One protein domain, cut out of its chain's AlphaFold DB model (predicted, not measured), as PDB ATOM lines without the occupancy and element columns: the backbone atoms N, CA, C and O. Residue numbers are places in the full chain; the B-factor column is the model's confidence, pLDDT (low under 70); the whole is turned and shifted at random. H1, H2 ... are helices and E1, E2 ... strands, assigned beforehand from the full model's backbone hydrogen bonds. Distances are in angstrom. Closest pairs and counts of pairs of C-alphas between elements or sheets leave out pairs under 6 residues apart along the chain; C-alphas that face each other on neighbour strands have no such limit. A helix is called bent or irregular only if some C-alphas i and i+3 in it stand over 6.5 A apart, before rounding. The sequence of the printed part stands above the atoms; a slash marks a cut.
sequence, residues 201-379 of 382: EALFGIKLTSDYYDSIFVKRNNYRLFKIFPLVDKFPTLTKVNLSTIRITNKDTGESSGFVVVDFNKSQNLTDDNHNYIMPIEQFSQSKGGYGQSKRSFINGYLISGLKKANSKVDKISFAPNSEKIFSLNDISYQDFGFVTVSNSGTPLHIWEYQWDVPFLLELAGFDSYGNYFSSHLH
ATOM      1  N   GLU A 201      23.384 -17.675  -8.884       84.56
ATOM      2  CA  GLU A 201      22.164 -17.774  -9.700       84.56
ATOM      3  C   GLU A 201      22.084 -16.720 -10.815       84.56
ATOM      4  O   GLU A 201      21.353 -16.893 -11.783       84.56
ATOM      5  N   ALA A 202      22.845 -15.629 -10.706       88.50
ATOM      6  CA  ALA A 202      22.838 -14.525 -11.660       88.50
ATOM      7  C   ALA A 202      23.905 -14.664 -12.759       88.50
ATOM      8  O   ALA A 202      24.115 -13.722 -13.519       88.50
ATOM      9  N   LEU A 203      24.607 -15.798 -12.839       91.75
ATOM     10  CA  LEU A 203      25.669 -16.014 -13.828       91.75
ATOM     11  C   LEU A 203      25.133 -16.569 -15.154       91.75
ATOM     12  O   LEU A 203      25.621 -16.212 -16.229       91.75
ATOM     13  N   PHE A 204      24.109 -17.417 -15.080       92.31
ATOM     14  CA  PHE A 204      23.509 -18.090 -16.226       92.31
ATOM     15  C   PHE A 204      21.987 -17.966 -16.187       92.31
ATOM     16  O   PHE A 204      21.382 -17.898 -15.122       92.31
ATOM     17  N   GLY A 205      21.368 -17.973 -17.364       89.69
ATOM     18  CA  GLY A 205      19.934 -18.179 -17.530       89.69
ATOM     19  C   GLY A 205      19.636 -19.553 -18.123       89.69
ATOM     20  O   GLY A 205      20.497 -20.174 -18.751       89.69
ATOM     21  N   ILE A 206      18.397 -20.014 -17.951       89.56
ATOM     22  CA  ILE A 206      17.849 -21.197 -18.617       89.56
ATOM     23  C   ILE A 206      16.583 -20.801 -19.389       89.56
ATOM     24  O   ILE A 206      15.852 -19.909 -18.962       89.56
ATOM     25  N   LYS A 207      16.368 -21.400 -20.562       88.81
ATOM     26  CA  LYS A 207      15.189 -21.183 -21.409       88.81
ATOM     27  C   LYS A 207      14.807 -22.477 -22.120       88.81
ATOM     28  O   LYS A 207      15.639 -23.050 -22.822       88.81
ATOM     29  N   LEU A 208      13.545 -22.892 -22.035       86.94
ATOM     30  CA  LEU A 208      12.991 -23.932 -22.911       86.94
ATOM     31  C   LEU A 208      13.012 -23.476 -24.385       86.94
ATOM     32  O   LEU A 208      12.403 -22.463 -24.732       86.94
ATOM     33  N   THR A 209      13.706 -24.212 -25.257       87.88
ATOM     34  CA  THR A 209      13.777 -23.908 -26.703       87.88
ATOM     35  C   THR A 209      12.981 -24.880 -27.558       87.88
ATOM     36  O   THR A 209      12.537 -24.522 -28.645       87.88
ATOM     37  N   SER A 210      12.778 -26.107 -27.083       84.44
ATOM     38  CA  SER A 210      11.952 -27.090 -27.775       84.44
ATOM     39  C   SER A 210      11.418 -28.130 -26.799       84.44
ATOM     40  O   SER A 210      12.113 -28.553 -25.874       84.44
ATOM     41  N   ASP A 211      10.188 -28.570 -27.024       80.50
ATOM     42  CA  ASP A 211       9.563 -29.678 -26.327       80.50
ATOM     43  C   ASP A 211       8.861 -30.626 -27.305       80.50
ATOM     44  O   ASP A 211       8.483 -30.275 -28.424       80.50
ATOM     45  N   TYR A 212       8.740 -31.884 -26.892       77.56
ATOM     46  CA  TYR A 212       8.017 -32.902 -27.632       77.56
ATOM     47  C   TYR A 212       7.236 -33.801 -26.683       77.56
ATOM     48  O   TYR A 212       7.793 -34.341 -25.719       77.56
ATOM     49  N   TYR A 213       5.968 -34.007 -27.034       70.69
ATOM     50  CA  TYR A 213       5.059 -34.915 -26.355       70.69
ATOM     51  C   TYR A 213       4.438 -35.877 -27.363       70.69
ATOM     52  O   TYR A 213       3.882 -35.461 -28.384       70.69
ATOM     53  N   ASP A 214       4.518 -37.170 -27.065       60.00
ATOM     54  CA  ASP A 214       3.917 -38.217 -27.888       60.00
ATOM     55  C   ASP A 214       2.412 -38.339 -27.564       60.00
ATOM     56  O   ASP A 214       2.005 -39.185 -26.768       60.00
ATOM     57  N   SER A 215       1.588 -37.477 -28.184       60.50
ATOM     58  CA  SER A 215       0.107 -37.400 -28.118       60.50
ATOM     59  C   SER A 215      -0.534 -36.632 -26.937       60.50
ATOM     60  O   SER A 215       0.139 -36.219 -25.998       60.50
ATOM     61  N   ILE A 216      -1.869 -36.432 -26.990       57.81
ATOM     62  CA  ILE A 216      -2.698 -35.861 -25.894       57.81
ATOM     63  C   ILE A 216      -2.551 -36.689 -24.605       57.81
ATOM     64  O   ILE A 216      -2.666 -36.153 -23.501       57.81
ATOM     65  N   PHE A 217      -2.282 -37.988 -24.759       54.66
ATOM     66  CA  PHE A 217      -1.960 -38.906 -23.679       54.66
ATOM     67  C   PHE A 217      -0.449 -39.039 -23.572       54.66
ATOM     68  O   PHE A 217       0.199 -39.530 -24.490       54.66
ATOM     69  N   VAL A 218       0.120 -38.643 -22.440       55.28
ATOM     70  CA  VAL A 218       1.572 -38.671 -22.274       55.28
ATOM     71  C   VAL A 218       2.059 -40.129 -22.256       55.28
ATOM     72  O   VAL A 218       1.823 -40.855 -21.286       55.28
ATOM     73  N   LYS A 219       2.719 -40.574 -23.333       55.41
ATOM     74  CA  LYS A 219       3.402 -41.879 -23.443       55.41
ATOM     75  C   LYS A 219       4.892 -41.760 -23.067       55.41
ATOM     76  O   LYS A 219       5.378 -40.678 -22.743       55.41
ATOM     77  N   ARG A 220       5.618 -42.890 -23.057       57.94
ATOM     78  CA  ARG A 220       7.079 -42.940 -22.817       57.94
ATOM     79  C   ARG A 220       7.833 -42.054 -23.826       57.94
ATOM     80  O   ARG A 220       7.362 -41.893 -24.944       57.94
ATOM     81  N   ASN A 221       9.021 -41.566 -23.449       66.56
ATOM     82  CA  ASN A 221       9.937 -40.789 -24.304       66.56
ATOM     83  C   ASN A 221       9.481 -39.352 -24.643       66.56
ATOM     84  O   ASN A 221       9.465 -38.956 -25.806       66.56
ATOM     85  N   ASN A 222       9.144 -38.541 -23.637       74.88
ATOM     86  CA  ASN A 222       8.979 -37.093 -23.840       74.88
ATOM     87  C   ASN A 222      10.318 -36.389 -23.669       74.88
ATOM     88  O   ASN A 222      11.069 -36.705 -22.737       74.88
ATOM     89  N   TYR A 223      10.568 -35.398 -24.516       80.00
ATOM     90  CA  TYR A 223      11.839 -34.688 -24.581       80.00
ATOM     91  C   TYR A 223      11.618 -33.199 -24.368       80.00
ATOM     92  O   TYR A 223      10.664 -32.619 -24.887       80.00
ATOM     93  N   ARG A 224      12.523 -32.573 -23.626       82.69
ATOM     94  CA  ARG A 224      12.610 -31.114 -23.516       82.69
ATOM     95  C   ARG A 224      14.061 -30.716 -23.697       82.69
ATOM     96  O   ARG A 224      14.923 -31.313 -23.055       82.69
ATOM     97  N   LEU A 225      14.305 -29.746 -24.569       87.69
ATOM     98  CA  LEU A 225      15.599 -29.123 -24.790       87.69
ATOM     99  C   LEU A 225      15.583 -27.735 -24.154       87.69
ATOM    100  O   LEU A 225      14.801 -26.861 -24.529       87.69
ATOM    101  N   PHE A 226      16.482 -27.551 -23.199       89.38
ATOM    102  CA  PHE A 226      16.741 -26.287 -22.541       89.38
ATOM    103  C   PHE A 226      18.036 -25.696 -23.078       89.38
ATOM    104  O   PHE A 226      19.054 -26.382 -23.185       89.38
ATOM    105  N   LYS A 227      18.008 -24.403 -23.375       93.00
ATOM    106  CA  LYS A 227      19.194 -23.583 -23.565       93.00
ATOM    107  C   LYS A 227      19.628 -23.030 -22.218       93.00
ATOM    108  O   LYS A 227      18.836 -22.396 -21.530       93.00
ATOM    109  N   ILE A 228      20.895 -23.211 -21.894       93.81
ATOM    110  CA  ILE A 228      21.575 -22.567 -20.780       93.81
ATOM    111  C   ILE A 228      22.516 -21.532 -21.381       93.81
ATOM    112  O   ILE A 228      23.404 -21.888 -22.156       93.81
ATOM    113  N   PHE A 229      22.321 -20.262 -21.047       93.06
ATOM    114  CA  PHE A 229      23.074 -19.168 -21.652       93.06
ATOM    115  C   PHE A 229      23.795 -18.340 -20.586       93.06
ATOM    116  O   PHE A 229      23.166 -17.924 -19.608       93.06
ATOM    117  N   PRO A 230      25.108 -18.095 -20.739       92.62
ATOM    118  CA  PRO A 230      25.821 -17.175 -19.865       92.62
ATOM    119  C   PRO A 230      25.310 -15.746 -20.065       92.62
ATOM    120  O   PRO A 230      25.038 -15.325 -21.192       92.62
ATOM    121  N   LEU A 231      25.222 -14.965 -18.987       90.94
ATOM    122  CA  LEU A 231      24.862 -13.544 -19.064       90.94
ATOM    123  C   LEU A 231      26.071 -12.692 -19.487       90.94
ATOM    124  O   LEU A 231      26.577 -11.879 -18.715       90.94
ATOM    125  N   VAL A 232      26.540 -12.894 -20.722       87.31
ATOM    126  CA  VAL A 232      27.793 -12.320 -21.256       87.31
ATOM    127  C   VAL A 232      27.816 -10.793 -21.304       87.31
ATOM    128  O   VAL A 232      28.883 -10.214 -21.140       87.31
ATOM    129  N   ASP A 233      26.660 -10.139 -21.439       86.31
ATOM    130  CA  ASP A 233      26.562  -8.672 -21.401       86.31
ATOM    131  C   ASP A 233      26.955  -8.102 -20.028       86.31
ATOM    132  O   ASP A 233      27.432  -6.974 -19.926       86.31
ATOM    133  N   LYS A 234      26.757  -8.891 -18.962       84.94
ATOM    134  CA  LYS A 234      27.141  -8.544 -17.586       84.94
ATOM    135  C   LYS A 234      28.497  -9.132 -17.213       84.94
ATOM    136  O   LYS A 234      29.279  -8.482 -16.526       84.94
ATOM    137  N   PHE A 235      28.771 -10.352 -17.674       86.06
ATOM    138  CA  PHE A 235      29.980 -11.114 -17.364       86.06
ATOM    139  C   PHE A 235      30.639 -11.629 -18.651       86.06
ATOM    140  O   PHE A 235      30.520 -12.815 -18.976       86.06
ATOM    141  N   PRO A 236      31.379 -10.772 -19.385       81.38
ATOM    142  CA  PRO A 236      32.016 -11.154 -20.653       81.38
ATOM    143  C   PRO A 236      32.984 -12.341 -20.529       81.38
ATOM    144  O   PRO A 236      33.231 -13.075 -21.490       81.38
ATOM    145  N   THR A 237      33.507 -12.582 -19.324       80.06
ATOM    146  CA  THR A 237      34.418 -13.694 -19.041       80.06
ATOM    147  C   THR A 237      33.764 -15.070 -19.220       80.06
ATOM    148  O   THR A 237      34.473 -16.048 -19.484       80.06
ATOM    149  N   LEU A 238      32.426 -15.152 -19.166       86.69
ATOM    150  CA  LEU A 238      31.652 -16.389 -19.307       86.69
ATOM    151  C   LEU A 238      31.440 -16.845 -20.767       86.69
ATOM    152  O   LEU A 238      30.846 -17.893 -21.001       86.69
ATOM    153  N   THR A 239      31.945 -16.115 -21.765       82.62
ATOM    154  CA  THR A 239      31.772 -16.455 -23.199       82.62
ATOM    155  C   THR A 239      32.414 -17.784 -23.625       82.62
ATOM    156  O   THR A 239      32.008 -18.374 -24.625       82.62
ATOM    157  N   LYS A 240      33.441 -18.259 -22.906       80.50
ATOM    158  CA  LYS A 240      34.176 -19.509 -23.193       80.50
ATOM    159  C   LYS A 240      34.470 -20.274 -21.905       80.50
ATOM    160  O   LYS A 240      35.614 -20.377 -21.468       80.50
ATOM    161  N   VAL A 241      33.404 -20.759 -21.285       87.19
ATOM    162  CA  VAL A 241      33.435 -21.466 -20.003       87.19
ATOM    163  C   VAL A 241      33.876 -22.917 -20.163       87.19
ATOM    164  O   VAL A 241      33.411 -23.635 -21.047       87.19
ATOM    165  N   ASN A 242      34.727 -23.367 -19.244       87.94
ATOM    166  CA  ASN A 242      35.041 -24.771 -19.045       87.94
ATOM    167  C   ASN A 242      34.209 -25.317 -17.873       87.94
ATOM    168  O   ASN A 242      34.557 -25.112 -16.708       87.94
ATOM    169  N   LEU A 243      33.092 -25.981 -18.185       91.44
ATOM    170  CA  LEU A 243      32.297 -26.686 -17.181       91.44
ATOM    171  C   LEU A 243      33.054 -27.922 -16.696       91.44
ATOM    172  O   LEU A 243      33.489 -28.741 -17.498       91.44
ATOM    173  N   SER A 244      33.183 -28.047 -15.378       92.00
ATOM    174  CA  SER A 244      33.920 -29.136 -14.730       92.00
ATOM    175  C   SER A 244      32.989 -30.205 -14.172       92.00
ATOM    176  O   SER A 244      33.235 -31.400 -14.333       92.00
ATOM    177  N   THR A 245      31.905 -29.782 -13.527       92.62
ATOM    178  CA  THR A 245      30.924 -30.666 -12.911       92.62
ATOM    179  C   THR A 245      29.534 -30.071 -13.036       92.62
ATOM    180  O   THR A 245      29.361 -28.853 -13.142       92.62
ATOM    181  N   ILE A 246      28.544 -30.951 -13.013       91.88
ATOM    182  CA  ILE A 246      27.138 -30.588 -12.907       91.88
ATOM    183  C   ILE A 246      26.472 -31.417 -11.822       91.88
ATOM    184  O   ILE A 246      26.926 -32.515 -11.500       91.88
ATOM    185  N   ARG A 247      25.364 -30.926 -11.288       88.62
ATOM    186  CA  ARG A 247      24.501 -31.693 -10.393       88.62
ATOM    187  C   ARG A 247      23.057 -31.366 -10.703       88.62
ATOM    188  O   ARG A 247      22.733 -30.215 -10.976       88.62
ATOM    189  N   ILE A 248      22.196 -32.374 -10.676       85.38
ATOM    190  CA  ILE A 248      20.774 -32.175 -10.913       85.38
ATOM    191  C   ILE A 248      20.010 -32.631  -9.682       85.38
ATOM    192  O   ILE A 248      20.164 -33.767  -9.231       85.38
ATOM    193  N   THR A 249      19.178 -31.745  -9.148       81.94
ATOM    194  CA  THR A 249      18.430 -31.974  -7.911       81.94
ATOM    195  C   THR A 249      16.940 -31.860  -8.186       81.94
ATOM    196  O   THR A 249      16.498 -30.881  -8.779       81.94
ATOM    197  N   ASN A 250      16.161 -32.850  -7.759       76.06
ATOM    198  CA  ASN A 250      14.707 -32.809  -7.829       76.06
ATOM    199  C   ASN A 250      14.195 -31.719  -6.880       76.06
ATOM    200  O   ASN A 250      14.490 -31.759  -5.686       76.06
ATOM    201  N   LYS A 251      13.417 -30.761  -7.382       76.25
ATOM    202  CA  LYS A 251      12.875 -29.680  -6.545       76.25
ATOM    203  C   LYS A 251      11.847 -30.178  -5.525       76.25
ATOM    204  O   LYS A 251      11.742 -29.599  -4.451       76.25
ATOM    205  N   ASP A 252      11.100 -31.230  -5.851       70.50
ATOM    206  CA  ASP A 252      10.006 -31.738  -5.023       70.50
ATOM    207  C   ASP A 252      10.495 -32.725  -3.952       70.50
ATOM    208  O   ASP A 252       9.997 -32.708  -2.828       70.50
ATOM    209  N   THR A 253      11.461 -33.590  -4.283       71.00
ATOM    210  CA  THR A 253      11.989 -34.598  -3.340       71.00
ATOM    211  C   THR A 253      13.293 -34.178  -2.663       71.00
ATOM    212  O   THR A 253      13.657 -34.755  -1.642       71.00
ATOM    213  N   GLY A 254      14.018 -33.202  -3.218       74.25
ATOM    214  CA  GLY A 254      15.361 -32.821  -2.771       74.25
ATOM    215  C   GLY A 254      16.460 -33.829  -3.141       74.25
ATOM    216  O   GLY A 254      17.626 -33.608  -2.818       74.25
ATOM    217  N   GLU A 255      16.121 -34.932  -3.816       75.75
ATOM    218  CA  GLU A 255      17.087 -35.954  -4.225       75.75
ATOM    219  C   GLU A 255      17.994 -35.444  -5.348       75.75
ATOM    220  O   GLU A 255      17.535 -34.813  -6.302       75.75
ATOM    221  N   SER A 256      19.289 -35.745  -5.262       78.88
ATOM    222  CA  SER A 256      20.307 -35.214  -6.168       78.88
ATOM    223  C   SER A 256      21.128 -36.318  -6.826       78.88
ATOM    224  O   SER A 256      21.428 -37.328  -6.193       78.88
ATOM    225  N   SER A 257      21.546 -36.104  -8.076       77.19
ATOM    226  CA  SER A 257      22.400 -37.032  -8.836       77.19
ATOM    227  C   SER A 257      23.815 -37.204  -8.263       77.19
ATOM    228  O   SER A 257      24.572 -38.038  -8.749       77.19
ATOM    229  N   GLY A 258      24.219 -36.381  -7.289       81.88
ATOM    230  CA  GLY A 258      25.633 -36.148  -6.986       81.88
ATOM    231  C   GLY A 258      26.310 -35.294  -8.068       81.88
ATOM    232  O   GLY A 258      25.697 -34.957  -9.086       81.88
ATOM    233  N   PHE A 259      27.564 -34.898  -7.830       86.50
ATOM    234  CA  PHE A 259      28.342 -34.152  -8.822       86.50
ATOM    235  C   PHE A 259      28.848 -35.091  -9.917       86.50
ATOM    236  O   PHE A 259      29.675 -35.969  -9.673       86.50
ATOM    237  N   VAL A 260      28.365 -34.868 -11.135       87.94
ATOM    238  CA  VAL A 260      28.776 -35.576 -12.345       87.94
ATOM    239  C   VAL A 260      29.890 -34.782 -13.015       87.94
ATOM    240  O   VAL A 260      29.717 -33.599 -13.311       87.94
ATOM    241  N   VAL A 261      31.033 -35.420 -13.269       89.94
ATOM    242  CA  VAL A 261      32.149 -34.809 -14.007       89.94
ATOM    243  C   VAL A 261      31.756 -34.611 -15.465       89.94
ATOM    244  O   VAL A 261      31.296 -35.552 -16.112       89.94
ATOM    245  N   VAL A 262      31.957 -33.400 -15.980       89.12
ATOM    246  CA  VAL A 262      31.655 -33.058 -17.370       89.12
ATOM    247  C   VAL A 262      32.770 -33.558 -18.278       89.12
ATOM    248  O   VAL A 262      33.886 -33.048 -18.248       89.12
ATOM    249  N   ASP A 263      32.450 -34.543 -19.115       86.75
ATOM    250  CA  ASP A 263      33.361 -35.072 -20.124       86.75
ATOM    251  C   ASP A 263      32.606 -35.425 -21.412       86.75
ATOM    252  O   ASP A 263      31.818 -36.369 -21.473       86.75
ATOM    253  N   PHE A 264      32.876 -34.651 -22.462       81.31
ATOM    254  CA  PHE A 264      32.287 -34.827 -23.788       81.31
ATOM    255  C   PHE A 264      33.096 -35.776 -24.693       81.31
ATOM    256  O   PHE A 264      32.809 -35.855 -25.883       81.31
ATOM    257  N   ASN A 265      34.135 -36.451 -24.187       66.56
ATOM    258  CA  ASN A 265      34.957 -37.381 -24.975       66.56
ATOM    259  C   ASN A 265      34.401 -38.817 -24.997       66.56
ATOM    260  O   ASN A 265      34.963 -39.692 -25.655       66.56
ATOM    261  N   LYS A 266      33.299 -39.085 -24.288       54.78
ATOM    262  CA  LYS A 266      32.627 -40.388 -24.327       54.78
ATOM    263  C   LYS A 266      31.824 -40.516 -25.625       54.78
ATOM    264  O   LYS A 266      30.733 -39.965 -25.734       54.78
ATOM    265  N   SER A 267      32.388 -41.246 -26.591       48.03
ATOM    266  CA  SER A 267      31.710 -41.667 -27.826       48.03
ATOM    267  C   SER A 267      30.330 -42.261 -27.516       48.03
ATOM    268  O   SER A 267      30.196 -43.086 -26.609       48.03
ATOM    269  N   GLN A 268      29.307 -41.829 -28.257       54.94
ATOM    270  CA  GLN A 268      27.948 -42.359 -28.154       54.94
ATOM    271  C   GLN A 268      27.579 -43.158 -29.404       54.94
ATOM    272  O   GLN A 268      27.858 -42.725 -30.517       54.94
ATOM    273  N   ASN A 269      26.825 -44.245 -29.205       45.75
ATOM    274  CA  ASN A 269      25.996 -44.895 -30.227       45.75
ATOM    275  C   ASN A 269      24.748 -44.035 -30.537       45.75
ATOM    276  O   ASN A 269      23.612 -44.479 -30.372       45.75
ATOM    277  N   LEU A 270      24.951 -42.779 -30.930       53.94
ATOM    278  CA  LEU A 270      23.981 -42.044 -31.741       53.94
ATOM    279  C   LEU A 270      24.420 -42.242 -33.194       53.94
ATOM    280  O   LEU A 270      25.611 -42.353 -33.454       53.94
ATOM    281  N   THR A 271      23.474 -42.365 -34.118       49.75
ATOM    282  CA  THR A 271      23.635 -42.978 -35.452       49.75
ATOM    283  C   THR A 271      24.628 -42.318 -36.422       49.75
ATOM    284  O   THR A 271      24.696 -42.760 -37.560       49.75
ATOM    285  N   ASP A 272      25.410 -41.328 -35.988       51.16
ATOM    286  CA  ASP A 272      26.495 -40.724 -36.760       51.16
ATOM    287  C   ASP A 272      27.768 -40.611 -35.904       51.16
ATOM    288  O   ASP A 272      27.739 -40.189 -34.740       51.16
ATOM    289  N   ASP A 273      28.899 -40.993 -36.490       47.12
ATOM    290  CA  ASP A 273      30.211 -40.967 -35.853       47.12
ATOM    291  C   ASP A 273      30.588 -39.542 -35.386       47.12
ATOM    292  O   ASP A 273      30.490 -38.570 -36.135       47.12
ATOM    293  N   ASN A 274      31.102 -39.433 -34.153       54.47
ATOM    294  CA  ASN A 274      31.730 -38.246 -33.534       54.47
ATOM    295  C   ASN A 274      30.822 -37.173 -32.896       54.47
ATOM    296  O   ASN A 274      31.016 -35.966 -33.075       54.47
ATOM    297  N   HIS A 275      29.934 -37.583 -31.991       63.41
ATOM    298  CA  HIS A 275      29.224 -36.675 -31.079       63.41
ATOM    299  C   HIS A 275      30.081 -36.186 -29.886       63.41
ATOM    300  O   HIS A 275      29.615 -36.162 -28.750       63.41
ATOM    301  N   ASN A 276      31.313 -35.710 -30.127       76.12
ATOM    302  CA  ASN A 276      32.250 -35.222 -29.086       76.12
ATOM    303  C   ASN A 276      31.801 -33.925 -28.376       76.12
ATOM    304  O   ASN A 276      32.605 -33.250 -27.734       76.12
ATOM    305  N   TYR A 277      30.538 -33.535 -28.534       84.12
ATOM    306  CA  TYR A 277      29.904 -32.342 -27.986       84.12
ATOM    307  C   TYR A 277      28.673 -32.677 -27.132       84.12
ATOM    308  O   TYR A 277      28.037 -31.755 -26.622       84.12
ATOM    309  N   ILE A 278      28.352 -33.967 -26.954       86.62
ATOM    310  CA  ILE A 278      27.209 -34.449 -26.172       86.62
ATOM    311  C   ILE A 278      27.684 -35.419 -25.107       86.62
ATOM    312  O   ILE A 278      28.468 -36.322 -25.370       86.62
ATOM    313  N   MET A 279      27.179 -35.238 -23.897       87.50
ATOM    314  CA  MET A 279      27.487 -36.071 -22.750       87.50
ATOM    315  C   MET A 279      26.181 -36.639 -22.179       87.50
ATOM    316  O   MET A 279      25.275 -35.857 -21.881       87.50
ATOM    317  N   PRO A 280      26.057 -37.966 -21.999       83.44
ATOM    318  CA  PRO A 280      24.891 -38.552 -21.357       83.44
ATOM    319  C   PRO A 280      24.973 -38.352 -19.839       83.44
ATOM    320  O   PRO A 280      26.048 -38.402 -19.240       83.44
ATOM    321  N   ILE A 281      23.821 -38.147 -19.213       80.25
ATOM    322  CA  ILE A 281      23.667 -37.998 -17.768       80.25
ATOM    323  C   ILE A 281      22.719 -39.099 -17.300       80.25
ATOM    324  O   ILE A 281      21.499 -38.939 -17.289       80.25
ATOM    325  N   GLU A 282      23.305 -40.243 -16.958       70.44
ATOM    326  CA  GLU A 282      22.585 -41.465 -16.566       70.44
ATOM    327  C   GLU A 282      22.230 -41.489 -15.067       70.44
ATOM    328  O   GLU A 282      21.380 -42.259 -14.630       70.44
ATOM    329  N   GLN A 283      22.835 -40.613 -14.256       61.62
ATOM    330  CA  GLN A 283      22.627 -40.540 -12.799       61.62
ATOM    331  C   GLN A 283      21.380 -39.724 -12.394       61.62
ATOM    332  O   GLN A 283      21.277 -39.250 -11.266       61.62
ATOM    333  N   PHE A 284      20.423 -39.540 -13.310       61.97
ATOM    334  CA  PHE A 284      19.266 -38.650 -13.159       61.97
ATOM    335  C   PHE A 284      17.920 -39.401 -13.215       61.97
ATOM    336  O   PHE A 284      16.938 -38.904 -13.763       61.97
ATOM    337  N   SER A 285      17.845 -40.606 -12.638       60.03
ATOM    338  CA  SER A 285      16.549 -41.273 -12.456       60.03
ATOM    339  C   SER A 285      15.793 -40.615 -11.302       60.03
ATOM    340  O   SER A 285      16.082 -40.877 -10.137       60.03
ATOM    341  N   GLN A 286      14.854 -39.725 -11.612       60.06
ATOM    342  CA  GLN A 286      14.100 -38.961 -10.616       60.06
ATOM    343  C   GLN A 286      12.610 -39.067 -10.879       60.06
ATOM    344  O   GLN A 286      12.180 -38.917 -12.020       60.06
ATOM    345  N   SER A 287      11.805 -39.278  -9.835       58.72
ATOM    346  CA  SER A 287      10.349 -39.299  -9.968       58.72
ATOM    347  C   SER A 287       9.650 -38.200  -9.177       58.72
ATOM    348  O   SER A 287       9.878 -38.082  -7.980       58.72
ATOM    349  N   LYS A 288       8.751 -37.459  -9.827       56.31
ATOM    350  CA  LYS A 288       7.779 -36.552  -9.192       56.31
ATOM    351  C   LYS A 288       6.421 -37.248  -9.110       56.31
ATOM    352  O   LYS A 288       6.020 -37.846 -10.104       56.31
ATOM    353  N   GLY A 289       5.721 -37.147  -7.979       54.88
ATOM    354  CA  GLY A 289       4.326 -37.588  -7.809       54.88
ATOM    355  C   GLY A 289       4.110 -38.548  -6.633       54.88
ATOM    356  O   GLY A 289       4.833 -39.535  -6.487       54.88
ATOM    357  N   GLY A 290       3.110 -38.248  -5.796       52.47
ATOM    358  CA  GLY A 290       2.618 -39.106  -4.709       52.47
ATOM    359  C   GLY A 290       1.412 -39.972  -5.106       52.47
ATOM    360  O   GLY A 290       0.999 -39.999  -6.265       52.47
ATOM    361  N   TYR A 291       0.826 -40.689  -4.140       41.00
ATOM    362  CA  TYR A 291      -0.363 -41.530  -4.355       41.00
ATOM    363  C   TYR A 291      -1.516 -40.699  -4.960       41.00
ATOM    364  O   TYR A 291      -1.976 -39.744  -4.341       41.00
ATOM    365  N   GLY A 292      -1.964 -41.043  -6.174       49.28
ATOM    366  CA  GLY A 292      -3.030 -40.323  -6.893       49.28
ATOM    367  C   GLY A 292      -2.570 -39.177  -7.809       49.28
ATOM    368  O   GLY A 292      -3.407 -38.605  -8.498       49.28
ATOM    369  N   GLN A 293      -1.271 -38.866  -7.869       52.66
ATOM    370  CA  GLN A 293      -0.688 -37.941  -8.852       52.66
ATOM    371  C   GLN A 293       0.059 -38.718  -9.942       52.66
ATOM    372  O   GLN A 293       0.653 -39.766  -9.670       52.66
ATOM    373  N   SER A 294       0.071 -38.209 -11.179       54.78
ATOM    374  CA  SER A 294       0.838 -38.847 -12.253       54.78
ATOM    375  C   SER A 294       2.331 -38.804 -11.959       54.78
ATOM    376  O   SER A 294       2.953 -37.742 -11.911       54.78
ATOM    377  N   LYS A 295       2.916 -39.994 -11.782       59.94
ATOM    378  CA  LYS A 295       4.344 -40.153 -11.525       59.94
ATOM    379  C   LYS A 295       5.131 -39.800 -12.787       59.94
ATOM    380  O   LYS A 295       5.055 -40.532 -13.769       59.94
ATOM    381  N   ARG A 296       5.891 -38.708 -12.794       62.16
ATOM    382  CA  ARG A 296       6.810 -38.378 -13.894       62.16
ATOM    383  C   ARG A 296       8.205 -38.838 -13.528       62.16
ATOM    384  O   ARG A 296       8.758 -38.321 -12.567       62.16
ATOM    385  N   SER A 297       8.764 -39.761 -14.301       63.50
ATOM    386  CA  SER A 297      10.135 -40.231 -14.129       63.50
ATOM    387  C   SER A 297      11.032 -39.634 -15.202       63.50
ATOM    388  O   SER A 297      10.885 -39.945 -16.382       63.50
ATOM    389  N   PHE A 298      11.969 -38.787 -14.808       69.00
ATOM    390  CA  PHE A 298      13.128 -38.464 -15.628       69.00
ATOM    391  C   PHE A 298      14.087 -39.629 -15.528       69.00
ATOM    392  O   PHE A 298      14.264 -40.161 -14.440       69.00
ATOM    393  N   ILE A 299      14.600 -40.089 -16.660       67.69
ATOM    394  CA  ILE A 299      15.391 -41.324 -16.699       67.69
ATOM    395  C   ILE A 299      16.791 -41.018 -17.193       67.69
ATOM    396  O   ILE A 299      17.756 -41.436 -16.570       67.69
ATOM    397  N   ASN A 300      16.882 -40.239 -18.270       75.12
ATOM    398  CA  ASN A 300      18.141 -39.864 -18.890       75.12
ATOM    399  C   ASN A 300      18.154 -38.362 -19.160       75.12
ATOM    400  O   ASN A 300      17.117 -37.763 -19.470       75.12
ATOM    401  N   GLY A 301      19.337 -37.765 -19.091       81.94
ATOM    402  CA  GLY A 301      19.596 -36.428 -19.605       81.94
ATOM    403  C   GLY A 301      20.771 -36.417 -20.573       81.94
ATOM    404  O   GLY A 301      21.567 -37.353 -20.604       81.94
ATOM    405  N   TYR A 302      20.897 -35.346 -21.347       87.25
ATOM    406  CA  TYR A 302      22.059 -35.102 -22.196       87.25
ATOM    407  C   TYR A 302      22.508 -33.654 -22.042       87.25
ATOM    408  O   TYR A 302      21.703 -32.737 -22.198       87.25
ATOM    409  N   LEU A 303      23.788 -33.439 -21.753       90.62
ATOM    410  CA  LEU A 303      24.415 -32.122 -21.814       90.62
ATOM    411  C   LEU A 303      25.040 -31.932 -23.194       90.62
ATOM    412  O   LEU A 303      25.665 -32.845 -23.724       90.62
ATOM    413  N   ILE A 304      24.903 -30.739 -23.760       91.56
ATOM    414  CA  ILE A 304      25.412 -30.352 -25.074       91.56
ATOM    415  C   ILE A 304      26.338 -29.149 -24.889       91.56
ATOM    416  O   ILE A 304      25.939 -28.144 -24.300       91.56
ATOM    417  N   SER A 305      27.558 -29.220 -25.415       91.88
ATOM    418  CA  SER A 305      28.489 -28.088 -25.464       91.88
ATOM    419  C   SER A 305      28.303 -27.300 -26.758       91.88
ATOM    420  O   SER A 305      28.636 -27.798 -27.834       91.88
ATOM    421  N   GLY A 306      27.843 -26.051 -26.665       90.56
ATOM    422  CA  GLY A 306      27.751 -25.154 -27.818       90.56
ATOM    423  C   GLY A 306      29.107 -24.881 -28.470       90.56
ATOM    424  O   GLY A 306      29.216 -24.897 -29.698       90.56
ATOM    425  N   LEU A 307      30.165 -24.733 -27.663       87.56
ATOM    426  CA  LEU A 307      31.537 -24.531 -28.140       87.56
ATOM    427  C   LEU A 307      32.009 -25.698 -29.017       87.56
ATOM    428  O   LEU A 307      32.491 -25.484 -30.127       87.56
ATOM    429  N   LYS A 308      31.853 -26.939 -28.540       86.31
ATOM    430  CA  LYS A 308      32.250 -28.119 -29.319       86.31
ATOM    431  C   LYS A 308      31.319 -28.353 -30.518       86.31
ATOM    432  O   LYS A 308      31.807 -28.738 -31.578       86.31
ATOM    433  N   LYS A 309      30.018 -28.052 -30.392       88.19
ATOM    434  CA  LYS A 309      29.038 -28.106 -31.495       88.19
ATOM    435  C   LYS A 309      29.419 -27.180 -32.655       88.19
ATOM    436  O   LYS A 309      29.309 -27.555 -33.816       88.19
ATOM    437  N   ALA A 310      29.886 -25.965 -32.357       83.38
ATOM    438  CA  ALA A 310      30.308 -25.010 -33.382       83.38
ATOM    439  C   ALA A 310      31.442 -25.571 -34.263       83.38
ATOM    440  O   ALA A 310      31.443 -25.360 -35.475       83.38
ATOM    441  N   ASN A 311      32.349 -26.353 -33.671       80.25
ATOM    442  CA  ASN A 311      33.439 -27.005 -34.397       80.25
ATOM    443  C   ASN A 311      32.968 -28.214 -35.223       80.25
ATOM    444  O   ASN A 311      33.550 -28.485 -36.271       80.25
ATOM    445  N   SER A 312      31.917 -28.921 -34.788       75.69
ATOM    446  CA  SER A 312      31.340 -30.057 -35.524       75.69
ATOM    447  C   SER A 312      30.333 -29.655 -36.611       75.69
ATOM    448  O   SER A 312      29.965 -30.496 -37.424       75.69
ATOM    449  N   LYS A 313      29.904 -28.383 -36.657       75.19
ATOM    450  CA  LYS A 313      28.922 -27.832 -37.619       75.19
ATOM    451  C   LYS A 313      27.562 -28.554 -37.629       75.19
ATOM    452  O   LYS A 313      26.839 -28.472 -38.618       75.19
ATOM    453  N   VAL A 314      27.196 -29.220 -36.534       79.81
ATOM    454  CA  VAL A 314      25.902 -29.907 -36.411       79.81
ATOM    455  C   VAL A 314      24.808 -28.925 -35.983       79.81
ATOM    456  O   VAL A 314      24.950 -28.197 -34.998       79.81
ATOM    457  N   ASP A 315      23.695 -28.913 -36.712       83.50
ATOM    458  CA  ASP A 315      22.538 -28.038 -36.491       83.50
ATOM    459  C   ASP A 315      21.313 -28.783 -35.937       83.50
ATOM    460  O   ASP A 315      20.333 -28.154 -35.529       83.50
ATOM    461  N   LYS A 316      21.362 -30.118 -35.910       84.56
ATOM    462  CA  LYS A 316      20.223 -30.995 -35.635       84.56
ATOM    463  C   LYS A 316      20.630 -32.262 -34.895       84.56
ATOM    464  O   LYS A 316      21.735 -32.757 -35.077       84.56
ATOM    465  N   ILE A 317      19.718 -32.811 -34.098       80.69
ATOM    466  CA  ILE A 317      19.957 -34.063 -33.375       80.69
ATOM    467  C   ILE A 317      18.684 -34.874 -33.127       80.69
ATOM    468  O   ILE A 317      17.624 -34.312 -32.857       80.69
ATOM    469  N   SER A 318      18.814 -36.202 -33.162       78.25
ATOM    470  CA  SER A 318      17.829 -37.154 -32.646       78.25
ATOM    471  C   SER A 318      18.346 -37.816 -31.363       78.25
ATOM    472  O   SER A 318      19.491 -38.257 -31.310       78.25
ATOM    473  N   PHE A 319      17.499 -37.895 -30.333       70.50
ATOM    474  CA  PHE A 319      17.831 -38.504 -29.033       70.50
ATOM    475  C   PHE A 319      17.213 -39.898 -28.835       70.50
ATOM    476  O   PHE A 319      17.309 -40.455 -27.741       70.50
ATOM    477  N   ALA A 320      16.567 -40.474 -29.856       65.19
ATOM    478  CA  ALA A 320      16.062 -41.843 -29.798       65.19
ATOM    479  C   ALA A 320      16.328 -42.606 -31.103       65.19
ATOM    480  O   ALA A 320      15.953 -42.130 -32.181       65.19
ATOM    481  N   PRO A 321      16.886 -43.831 -31.023       48.06
ATOM    482  CA  PRO A 321      16.875 -44.743 -32.154       48.06
ATOM    483  C   PRO A 321      15.405 -45.042 -32.465       48.06
ATOM    484  O   PRO A 321      14.682 -45.556 -31.612       48.06
ATOM    485  N   ASN A 322      14.952 -44.668 -33.663       51.22
ATOM    486  CA  ASN A 322      13.568 -44.763 -34.158       51.22
ATOM    487  C   ASN A 322      12.620 -43.601 -33.814       51.22
ATOM    488  O   ASN A 322      11.438 -43.692 -34.141       51.22
ATOM    489  N   SER A 323      13.083 -42.495 -33.215       56.94
ATOM    490  CA  SER A 323      12.278 -41.267 -33.242       56.94
ATOM    491  C   SER A 323      12.546 -40.511 -34.540       56.94
ATOM    492  O   SER A 323      13.667 -40.065 -34.765       56.94
ATOM    493  N   GLU A 324      11.513 -40.266 -35.346       57.22
ATOM    494  CA  GLU A 324      11.570 -39.330 -36.489       57.22
ATOM    495  C   GLU A 324      11.818 -37.868 -36.054       57.22
ATOM    496  O   GLU A 324      11.826 -36.948 -36.872       57.22
ATOM    497  N   LYS A 325      11.967 -37.615 -34.746       69.69
ATOM    498  CA  LYS A 325      12.047 -36.275 -34.178       69.69
ATOM    499  C   LYS A 325      13.479 -35.784 -34.112       69.69
ATOM    500  O   LYS A 325      14.330 -36.328 -33.417       69.69
ATOM    501  N   ILE A 326      13.680 -34.695 -34.839       76.06
ATOM    502  CA  ILE A 326      14.940 -33.995 -34.981       76.06
ATOM    503  C   ILE A 326      14.796 -32.646 -34.275       76.06
ATOM    504  O   ILE A 326      13.990 -31.811 -34.687       76.06
ATOM    505  N   PHE A 327      15.567 -32.433 -33.213       83.00
ATOM    506  CA  PHE A 327      15.643 -31.157 -32.509       83.00
ATOM    507  C   PHE A 327      16.600 -30.229 -33.240       83.00
ATOM    508  O   PHE A 327      17.714 -30.632 -33.575       83.00
ATOM    509  N   SER A 328      16.188 -28.980 -33.462       87.25
ATOM    510  CA  SER A 328      17.114 -27.949 -33.920       87.25
ATOM    511  C   SER A 328      18.016 -27.514 -32.768       87.25
ATOM    512  O   SER A 328      17.552 -27.239 -31.664       87.25
ATOM    513  N   LEU A 329      19.310 -27.412 -33.048       88.75
ATOM    514  CA  LEU A 329      20.323 -26.867 -32.151       88.75
ATOM    515  C   LEU A 329      20.712 -25.433 -32.533       88.75
ATOM    516  O   LEU A 329      21.729 -24.940 -32.046       88.75
ATOM    517  N   ASN A 330      19.956 -24.762 -33.407       90.19
ATOM    518  CA  ASN A 330      20.287 -23.414 -33.887       90.19
ATOM    519  C   ASN A 330      20.294 -22.373 -32.762       90.19
ATOM    520  O   ASN A 330      21.132 -21.476 -32.769       90.19
ATOM    521  N   ASP A 331      19.436 -22.550 -31.756       89.31
ATOM    522  CA  ASP A 331      19.378 -21.663 -30.593       89.31
ATOM    523  C   ASP A 331      20.542 -21.866 -29.609       89.31
ATOM    524  O   ASP A 331      20.774 -21.007 -28.755       89.31
ATOM    525  N   ILE A 332      21.285 -22.976 -29.714       92.62
ATOM    526  CA  ILE A 332      22.477 -23.253 -28.902       92.62
ATOM    527  C   ILE A 332      23.700 -22.699 -29.638       92.62
ATOM    528  O   ILE A 332      24.253 -23.345 -30.533       92.62
ATOM    529  N   SER A 333      24.109 -21.484 -29.287       91.56
ATOM    530  CA  SER A 333      25.277 -20.823 -29.876       91.56
ATOM    531  C   SER A 333      26.594 -21.326 -29.267       91.56
ATOM    532  O   SER A 333      26.594 -22.144 -28.350       91.56
ATOM    533  N   TYR A 334      27.738 -20.846 -29.765       90.06
ATOM    534  CA  TYR A 334      29.065 -21.307 -29.327       90.06
ATOM    535  C   TYR A 334      29.361 -21.060 -27.833       90.06
ATOM    536  O   TYR A 334      30.229 -21.722 -27.270       90.06
ATOM    537  N   GLN A 335      28.670 -20.105 -27.208       91.19
ATOM    538  CA  GLN A 335      28.822 -19.746 -25.792       91.19
ATOM    539  C   GLN A 335      27.793 -20.436 -24.883       91.19
ATOM    540  O   GLN A 335      27.905 -20.365 -23.663       91.19
ATOM    541  N   ASP A 336      26.789 -21.092 -25.468       94.38
ATOM    542  CA  ASP A 336      25.682 -21.700 -24.737       94.38
ATOM    543  C   ASP A 336      25.951 -23.177 -24.416       94.38
ATOM    544  O   ASP A 336      26.796 -23.846 -25.021       94.38
ATOM    545  N   PHE A 337      25.146 -23.717 -23.507       94.19
ATOM    546  CA  PHE A 337      25.001 -25.151 -23.294       94.19
ATOM    547  C   PHE A 337      23.563 -25.571 -23.597       94.19
ATOM    548  O   PHE A 337      22.619 -24.809 -23.394       94.19
ATOM    549  N   GLY A 338      23.388 -26.789 -24.095       92.50
ATOM    550  CA  GLY A 338      22.078 -27.426 -24.184       92.50
ATOM    551  C   GLY A 338      21.927 -28.445 -23.065       92.50
ATOM    552  O   GLY A 338      22.872 -29.171 -22.771       92.50
ATOM    553  N   PHE A 339      20.752 -28.534 -22.461       90.75
ATOM    554  CA  PHE A 339      20.410 -29.623 -21.556       90.75
ATOM    555  C   PHE A 339      19.109 -30.264 -22.014       90.75
ATOM    556  O   PHE A 339      18.079 -29.601 -22.115       90.75
ATOM    557  N   VAL A 340      19.166 -31.550 -22.332       87.44
ATOM    558  CA  VAL A 340      18.012 -32.330 -22.765       87.44
ATOM    559  C   VAL A 340      17.590 -33.245 -21.645       87.44
ATOM    560  O   VAL A 340      18.412 -33.977 -21.103       87.44
ATOM    561  N   THR A 341      16.300 -33.252 -21.343       81.56
ATOM    562  CA  THR A 341      15.713 -34.223 -20.422       81.56
ATOM    563  C   THR A 341      14.830 -35.199 -21.170       81.56
ATOM    564  O   THR A 341      13.959 -34.769 -21.930       81.56
ATOM    565  N   VAL A 342      15.004 -36.489 -20.891       79.06
ATOM    566  CA  VAL A 342      14.113 -37.562 -21.331       79.06
ATOM    567  C   VAL A 342      13.287 -38.025 -20.145       79.06
ATOM    568  O   VAL A 342      13.821 -38.405 -19.099       79.06
ATOM    569  N   SER A 343      11.968 -38.005 -20.308       72.69
ATOM    570  CA  SER A 343      11.043 -38.432 -19.264       72.69
ATOM    571  C   SER A 343      10.053 -39.479 -19.753       72.69
ATOM    572  O   SER A 343       9.483 -39.369 -20.840       72.69
ATOM    573  N   ASN A 344       9.815 -40.468 -18.898       63.78
ATOM    574  CA  ASN A 344       8.665 -41.347 -18.968       63.78
ATOM    575  C   ASN A 344       7.566 -40.788 -18.068       63.78
ATOM    576  O   ASN A 344       7.774 -40.523 -16.883       63.78
ATOM    577  N   SER A 345       6.376 -40.640 -18.623       59.25
ATOM    578  CA  SER A 345       5.159 -40.474 -17.840       59.25
ATOM    579  C   SER A 345       4.680 -41.833 -17.323       59.25
ATOM    580  O   SER A 345       4.652 -42.832 -18.046       59.25
ATOM    581  N   GLY A 346       4.302 -41.873 -16.050       54.34
ATOM    582  CA  GLY A 346       3.290 -42.797 -15.554       54.34
ATOM    583  C   GLY A 346       1.894 -42.370 -16.021       54.34
ATOM    584  O   GLY A 346       1.738 -41.272 -16.544       54.34
ATOM    585  N   THR A 347       0.934 -43.281 -15.844       45.06
ATOM    586  CA  THR A 347      -0.531 -43.246 -16.066       45.06
ATOM    587  C   THR A 347      -1.132 -41.951 -16.659       45.06
ATOM    588  O   THR A 347      -0.899 -40.866 -16.129       45.06
ATOM    589  N   PRO A 348      -1.937 -42.043 -17.738       50.53
ATOM    590  CA  PRO A 348      -2.253 -40.907 -18.602       50.53
ATOM    591  C   PRO A 348      -2.996 -39.780 -17.874       50.53
ATOM    592  O   PRO A 348      -4.100 -39.987 -17.380       50.53
ATOM    593  N   LEU A 349      -2.418 -38.578 -17.907       55.28
ATOM    594  CA  LEU A 349      -3.119 -37.307 -17.715       55.28
ATOM    595  C   LEU A 349      -2.774 -36.359 -18.870       55.28
ATOM    596  O   LEU A 349      -1.876 -36.635 -19.668       55.28
ATOM    597  N   HIS A 350      -3.546 -35.288 -19.007       56.00
ATOM    598  CA  HIS A 350      -3.495 -34.385 -20.151       56.00
ATOM    599  C   HIS A 350      -2.225 -33.523 -20.182       56.00
ATOM    600  O   HIS A 350      -1.743 -33.060 -19.153       56.00
ATOM    601  N   ILE A 351      -1.734 -33.237 -21.391       57.06
ATOM    602  CA  ILE A 351      -0.498 -32.479 -21.665       57.06
ATOM    603  C   ILE A 351      -0.379 -31.133 -20.918       57.06
ATOM    604  O   ILE A 351       0.727 -30.737 -20.558       57.06
ATOM    605  N   TRP A 352      -1.492 -30.444 -20.632       56.91
ATOM    606  CA  TRP A 352      -1.489 -29.128 -19.976       56.91
ATOM    607  C   TRP A 352      -1.085 -29.173 -18.497       56.91
ATOM    608  O   TRP A 352      -0.615 -28.169 -17.968       56.91
ATOM    609  N   GLU A 353      -1.189 -30.328 -17.836       55.25
ATOM    610  CA  GLU A 353      -0.682 -30.525 -16.467       55.25
ATOM    611  C   GLU A 353       0.853 -30.670 -16.429       55.25
ATOM    612  O   GLU A 353       1.465 -30.573 -15.368       55.25
ATOM    613  N   TYR A 354       1.497 -30.868 -17.587       57.44
ATOM    614  CA  TYR A 354       2.939 -31.119 -17.717       57.44
ATOM    615  C   TYR A 354       3.742 -29.914 -18.234       57.44
ATOM    616  O   TYR A 354       4.978 -29.955 -18.216       57.44
ATOM    617  N   GLN A 355       3.059 -28.870 -18.712       55.12
ATOM    618  CA  GLN A 355       3.660 -27.788 -19.500       55.12
ATOM    619  C   GLN A 355       4.427 -26.743 -18.676       55.12
ATOM    620  O   GLN A 355       5.300 -26.083 -19.233       55.12
ATOM    621  N   TRP A 356       4.178 -26.628 -17.370       54.31
ATOM    622  CA  TRP A 356       4.575 -25.425 -16.618       54.31
ATOM    623  C   TRP A 356       5.756 -25.595 -15.657       54.31
ATOM    624  O   TRP A 356       6.358 -24.603 -15.268       54.31
ATOM    625  N   ASP A 357       6.153 -26.828 -15.327       58.91
ATOM    626  CA  ASP A 357       7.204 -27.058 -14.330       58.91
ATOM    627  C   ASP A 357       8.501 -27.584 -14.950       58.91
ATOM    628  O   ASP A 357       8.511 -28.569 -15.703       58.91
ATOM    629  N   VAL A 358       9.621 -26.973 -14.557       65.00
ATOM    630  CA  VAL A 358      10.928 -27.636 -14.534       65.00
ATOM    631  C   VAL A 358      11.157 -28.184 -13.129       65.00
ATOM    632  O   VAL A 358      11.429 -27.411 -12.205       65.00
ATOM    633  N   PRO A 359      11.054 -29.513 -12.938       67.06
ATOM    634  CA  PRO A 359      11.116 -30.128 -11.614       67.06
ATOM    635  C   PRO A 359      12.551 -30.338 -11.127       67.06
ATOM    636  O   PRO A 359      12.772 -31.085 -10.179       67.06
ATOM    637  N   PHE A 360      13.534 -29.710 -11.774       76.25
ATOM    638  CA  PHE A 360      14.930 -29.837 -11.401       76.25
ATOM    639  C   PHE A 360      15.586 -28.481 -11.136       76.25
ATOM    640  O   PHE A 360      15.271 -27.467 -11.756       76.25
ATOM    641  N   LEU A 361      16.514 -28.480 -10.192       85.44
ATOM    642  CA  LEU A 361      17.571 -27.494 -10.046       85.44
ATOM    643  C   LEU A 361      18.791 -28.040 -10.790       85.44
ATOM    644  O   LEU A 361      19.186 -29.182 -10.550       85.44
ATOM    645  N   LEU A 362      19.371 -27.243 -11.681       88.94
ATOM    646  CA  LEU A 362      20.616 -27.590 -12.358       88.94
ATOM    647  C   LEU A 362      21.752 -26.764 -11.772       88.94
ATOM    648  O   LEU A 362      21.761 -25.544 -11.864       88.94
ATOM    649  N   GLU A 363      22.734 -27.434 -11.203       92.00
ATOM    650  CA  GLU A 363      23.925 -26.799 -10.666       92.00
ATOM    651  C   GLU A 363      25.080 -27.004 -11.632       92.00
ATOM    652  O   GLU A 363      25.311 -28.116 -12.111       92.00
ATOM    653  N   LEU A 364      25.797 -25.925 -11.916       93.44
ATOM    654  CA  LEU A 364      26.921 -25.884 -12.836       93.44
ATOM    655  C   LEU A 364      28.131 -25.336 -12.097       93.44
ATOM    656  O   LEU A 364      28.070 -24.225 -11.580       93.44
ATOM    657  N   ALA A 365      29.240 -26.068 -12.099       93.38
ATOM    658  CA  ALA A 365      30.497 -25.577 -11.557       93.38
ATOM    659  C   ALA A 365      31.618 -25.705 -12.583       93.38
ATOM    660  O   ALA A 365      31.763 -26.715 -13.285       93.38
ATOM    661  N   GLY A 366      32.455 -24.680 -12.668       91.88
ATOM    662  CA  GLY A 366      33.492 -24.627 -13.683       91.88
ATOM    663  C   GLY A 366      34.409 -23.433 -13.543       91.88
ATOM    664  O   GLY A 366      34.481 -22.788 -12.500       91.88
ATOM    665  N   PHE A 367      35.125 -23.174 -14.628       88.19
ATOM    666  CA  PHE A 367      36.045 -22.059 -14.741       88.19
ATOM    667  C   PHE A 367      35.674 -21.204 -15.944       88.19
ATOM    668  O   PHE A 367      35.342 -21.729 -17.010       88.19
ATOM    669  N   ASP A 368      35.719 -19.888 -15.776       84.62
ATOM    670  CA  ASP A 368      35.517 -18.960 -16.880       84.62
ATOM    671  C   ASP A 368      36.733 -18.933 -17.823       84.62
ATOM    672  O   ASP A 368      37.718 -19.666 -17.660       84.62
ATOM    673  N   SER A 369      36.680 -18.063 -18.830       79.06
ATOM    674  CA  SER A 369      37.771 -17.927 -19.792       79.06
ATOM    675  C   SER A 369      39.093 -17.438 -19.175       79.06
ATOM    676  O   SER A 369      40.127 -17.606 -19.813       79.06
ATOM    677  N   TYR A 370      39.109 -16.906 -17.954       77.00
ATOM    678  CA  TYR A 370      40.307 -16.445 -17.242       77.00
ATOM    679  C   TYR A 370      40.707 -17.397 -16.101       77.00
ATOM    680  O   TYR A 370      41.643 -17.132 -15.349       77.00
ATOM    681  N   GLY A 371      40.032 -18.542 -15.971       79.12
ATOM    682  CA  GLY A 371      40.317 -19.516 -14.925       79.12
ATOM    683  C   GLY A 371      39.766 -19.131 -13.553       79.12
ATOM    684  O   GLY A 371      40.210 -19.709 -12.561       79.12
ATOM    685  N   ASN A 372      38.826 -18.185 -13.482       80.94
ATOM    686  CA  ASN A 372      38.071 -17.904 -12.266       80.94
ATOM    687  C   ASN A 372      37.072 -19.033 -12.026       80.94
ATOM    688  O   ASN A 372      36.277 -19.352 -12.913       80.94
ATOM    689  N   TYR A 373      37.103 -19.627 -10.834       85.69
ATOM    690  CA  TYR A 373      36.092 -20.604 -10.441       85.69
ATOM    691  C   TYR A 373      34.729 -19.927 -10.288       85.69
ATOM    692  O   TYR A 373      34.634 -18.826  -9.739       85.69
ATOM    693  N   PHE A 374      33.676 -20.613 -10.720       89.56
ATOM    694  CA  PHE A 374      32.302 -20.232 -10.435       89.56
ATOM    695  C   PHE A 374      31.446 -21.465 -10.142       89.56
ATOM    696  O   PHE A 374      31.723 -22.576 -10.605       89.56
ATOM    697  N   SER A 375      30.360 -21.224  -9.415       92.38
ATOM    698  CA  SER A 375      29.220 -22.127  -9.301       92.38
ATOM    699  C   SER A 375      27.959 -21.341  -9.643       92.38
ATOM    700  O   SER A 375      27.880 -20.155  -9.319       92.38
ATOM    701  N   SER A 376      26.998 -21.978 -10.301       92.25
ATOM    702  CA  SER A 376      25.702 -21.409 -10.659       92.25
ATOM    703  C   SER A 376      24.604 -22.413 -10.363       92.25
ATOM    704  O   SER A 376      24.715 -23.576 -10.740       92.25
ATOM    705  N   HIS A 377      23.521 -21.952  -9.747       90.69
ATOM    706  CA  HIS A 377      22.304 -22.737  -9.586       90.69
ATOM    707  C   HIS A 377      21.245 -22.182 -10.527       90.69
ATOM    708  O   HIS A 377      20.848 -21.025 -10.427       90.69
ATOM    709  N   LEU A 378      20.807 -23.007 -11.463       86.56
ATOM    710  CA  LEU A 378      19.805 -22.661 -12.448       86.56
ATOM    711  C   LEU A 378      18.483 -23.284 -12.044       86.56
ATOM    712  O   LEU A 378      18.340 -24.506 -11.959       86.56
ATOM    713  N   HIS A 379      17.512 -22.417 -11.816       78.81
ATOM    714  CA  HIS A 379      16.123 -22.774 -11.629       78.81
ATOM    715  C   HIS A 379      15.291 -21.920 -12.578       78.81
ATOM    716  O   HIS A 379      15.556 -20.735 -12.755       78.81
TER     717      HIS A 379
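This is residues 201 to 379 of the 382 residues of an uncharacterized protein of Spirobacillus cienkowskii (UniProt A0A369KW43). Two strongly twisted sheets lie face to face as a sandwich, a larger one of E1, E2, E4, E5, E6 and E7 and a smaller one of E3, E8 and E9, with the short helices H1 and H2 near one end and long loops at the outside. The edges of the two sheets come near each other at E1 and E9 and again at E3 and E5. The printed part has 179 residues, with two named helices and nine named strands in the order E1, E2, H1, E3, E4, E5, E6, H2, E7, E8, E9; the class is mostly strand, though under half of the residues are in named elements. The larger sheet is branched at E6, the smaller runs E3, E8, E9, and the neighbour strands in both are antiparallel. The whole is compact, with a radius of gyration of the C-alphas of 16.2 A and spans of 50 by 35 by 27 A.

In the larger sheet, E1 is residues 204 to 212, 24.3 A long, and begins with C-alpha 204 at (23.509, -18.090, -16.226). E2 is residues 222 to 230, 26.4 A; E7 is residues 337 to 345, 25.7 A. E6, residues 296 to 305, is the longest strand by residues and measures 26.6 A from C-alpha 296 at (6.810, -38.378, -13.894) to C-alpha 305. E4 is residues 278 to 281 and E5 residues 286 to 288. In the smaller sheet, E3 is residues 242 to 250, 24.6 A, E8 residues 360 to 367, 22.7 A, and E9 residues 373 to 378, 16.5 A, ending with C-alpha 378 at (19.805, -22.661, -12.448). H1 is residues 236 to 240, and H2 is residues 306 to 312.

E6 and E7 are antiparallel, with N 304 and O 338 2.7 A apart. E6 bends by 57 degrees at residue 299; on one side of it lie E5, beside residues 296 to 298, and E4, beside residues 300 to 304, with E7 on the other side. N 279 and O 303 are 2.8 A apart between E4 and E6, and N 286 and O 298 are 2.9 A apart in the hairpin E5 and E6. E2 has E7 on one side, with N 226 and O 339 at 2.8 A, and E1 on the other, with N 207 and O 227 at 2.8 A; E1 and E2 form a hairpin. In the smaller sheet, only just strongly twisted at up to 4.2 A off its best plane, N 247 and O 363 are 2.9 A apart between E3 and E8, and N 364 and O 376 are 2.8 A apart in the hairpin E8 and E9. The parts of the two sheets that face each other are 10.0 A centre to centre, their strands at 25 degrees. The closest C-alphas of E1 and E9 are those of Ile 206 and Leu 378, 6.6 A apart. H2 is on the larger sheet and lies over none of its strands; its closest C-alphas to E7 are those of Gly 306 and Phe 337, 5.3 A. H1 is irregular, with C-alphas 237 and 240 7.1 A apart, and only grazes that sheet. Within hydrogen-bond range are 2 of 3 O i to N i+4 pairs in H2 and 0 of 1 in H1, where 1 of 2 O i to N i+3 pairs is.

The C-alphas of Gly 292 and Tyr 370, the two farthest apart, are 50.6 A from each other. The printed part has no cut. The links E3 to E4, H2 to E7 and E7 to E8 are long, with 27, 24 and 14 residues; in the first, residues 260 to 261 pair antiparallel with residues 245 to 246 of E3. The mean pLDDT of the printed part is 75.9, and 58 residues are under 70, at residues 214 to 221, 265 to 275, 283 to 299, 320 to 325 and 344 to 359.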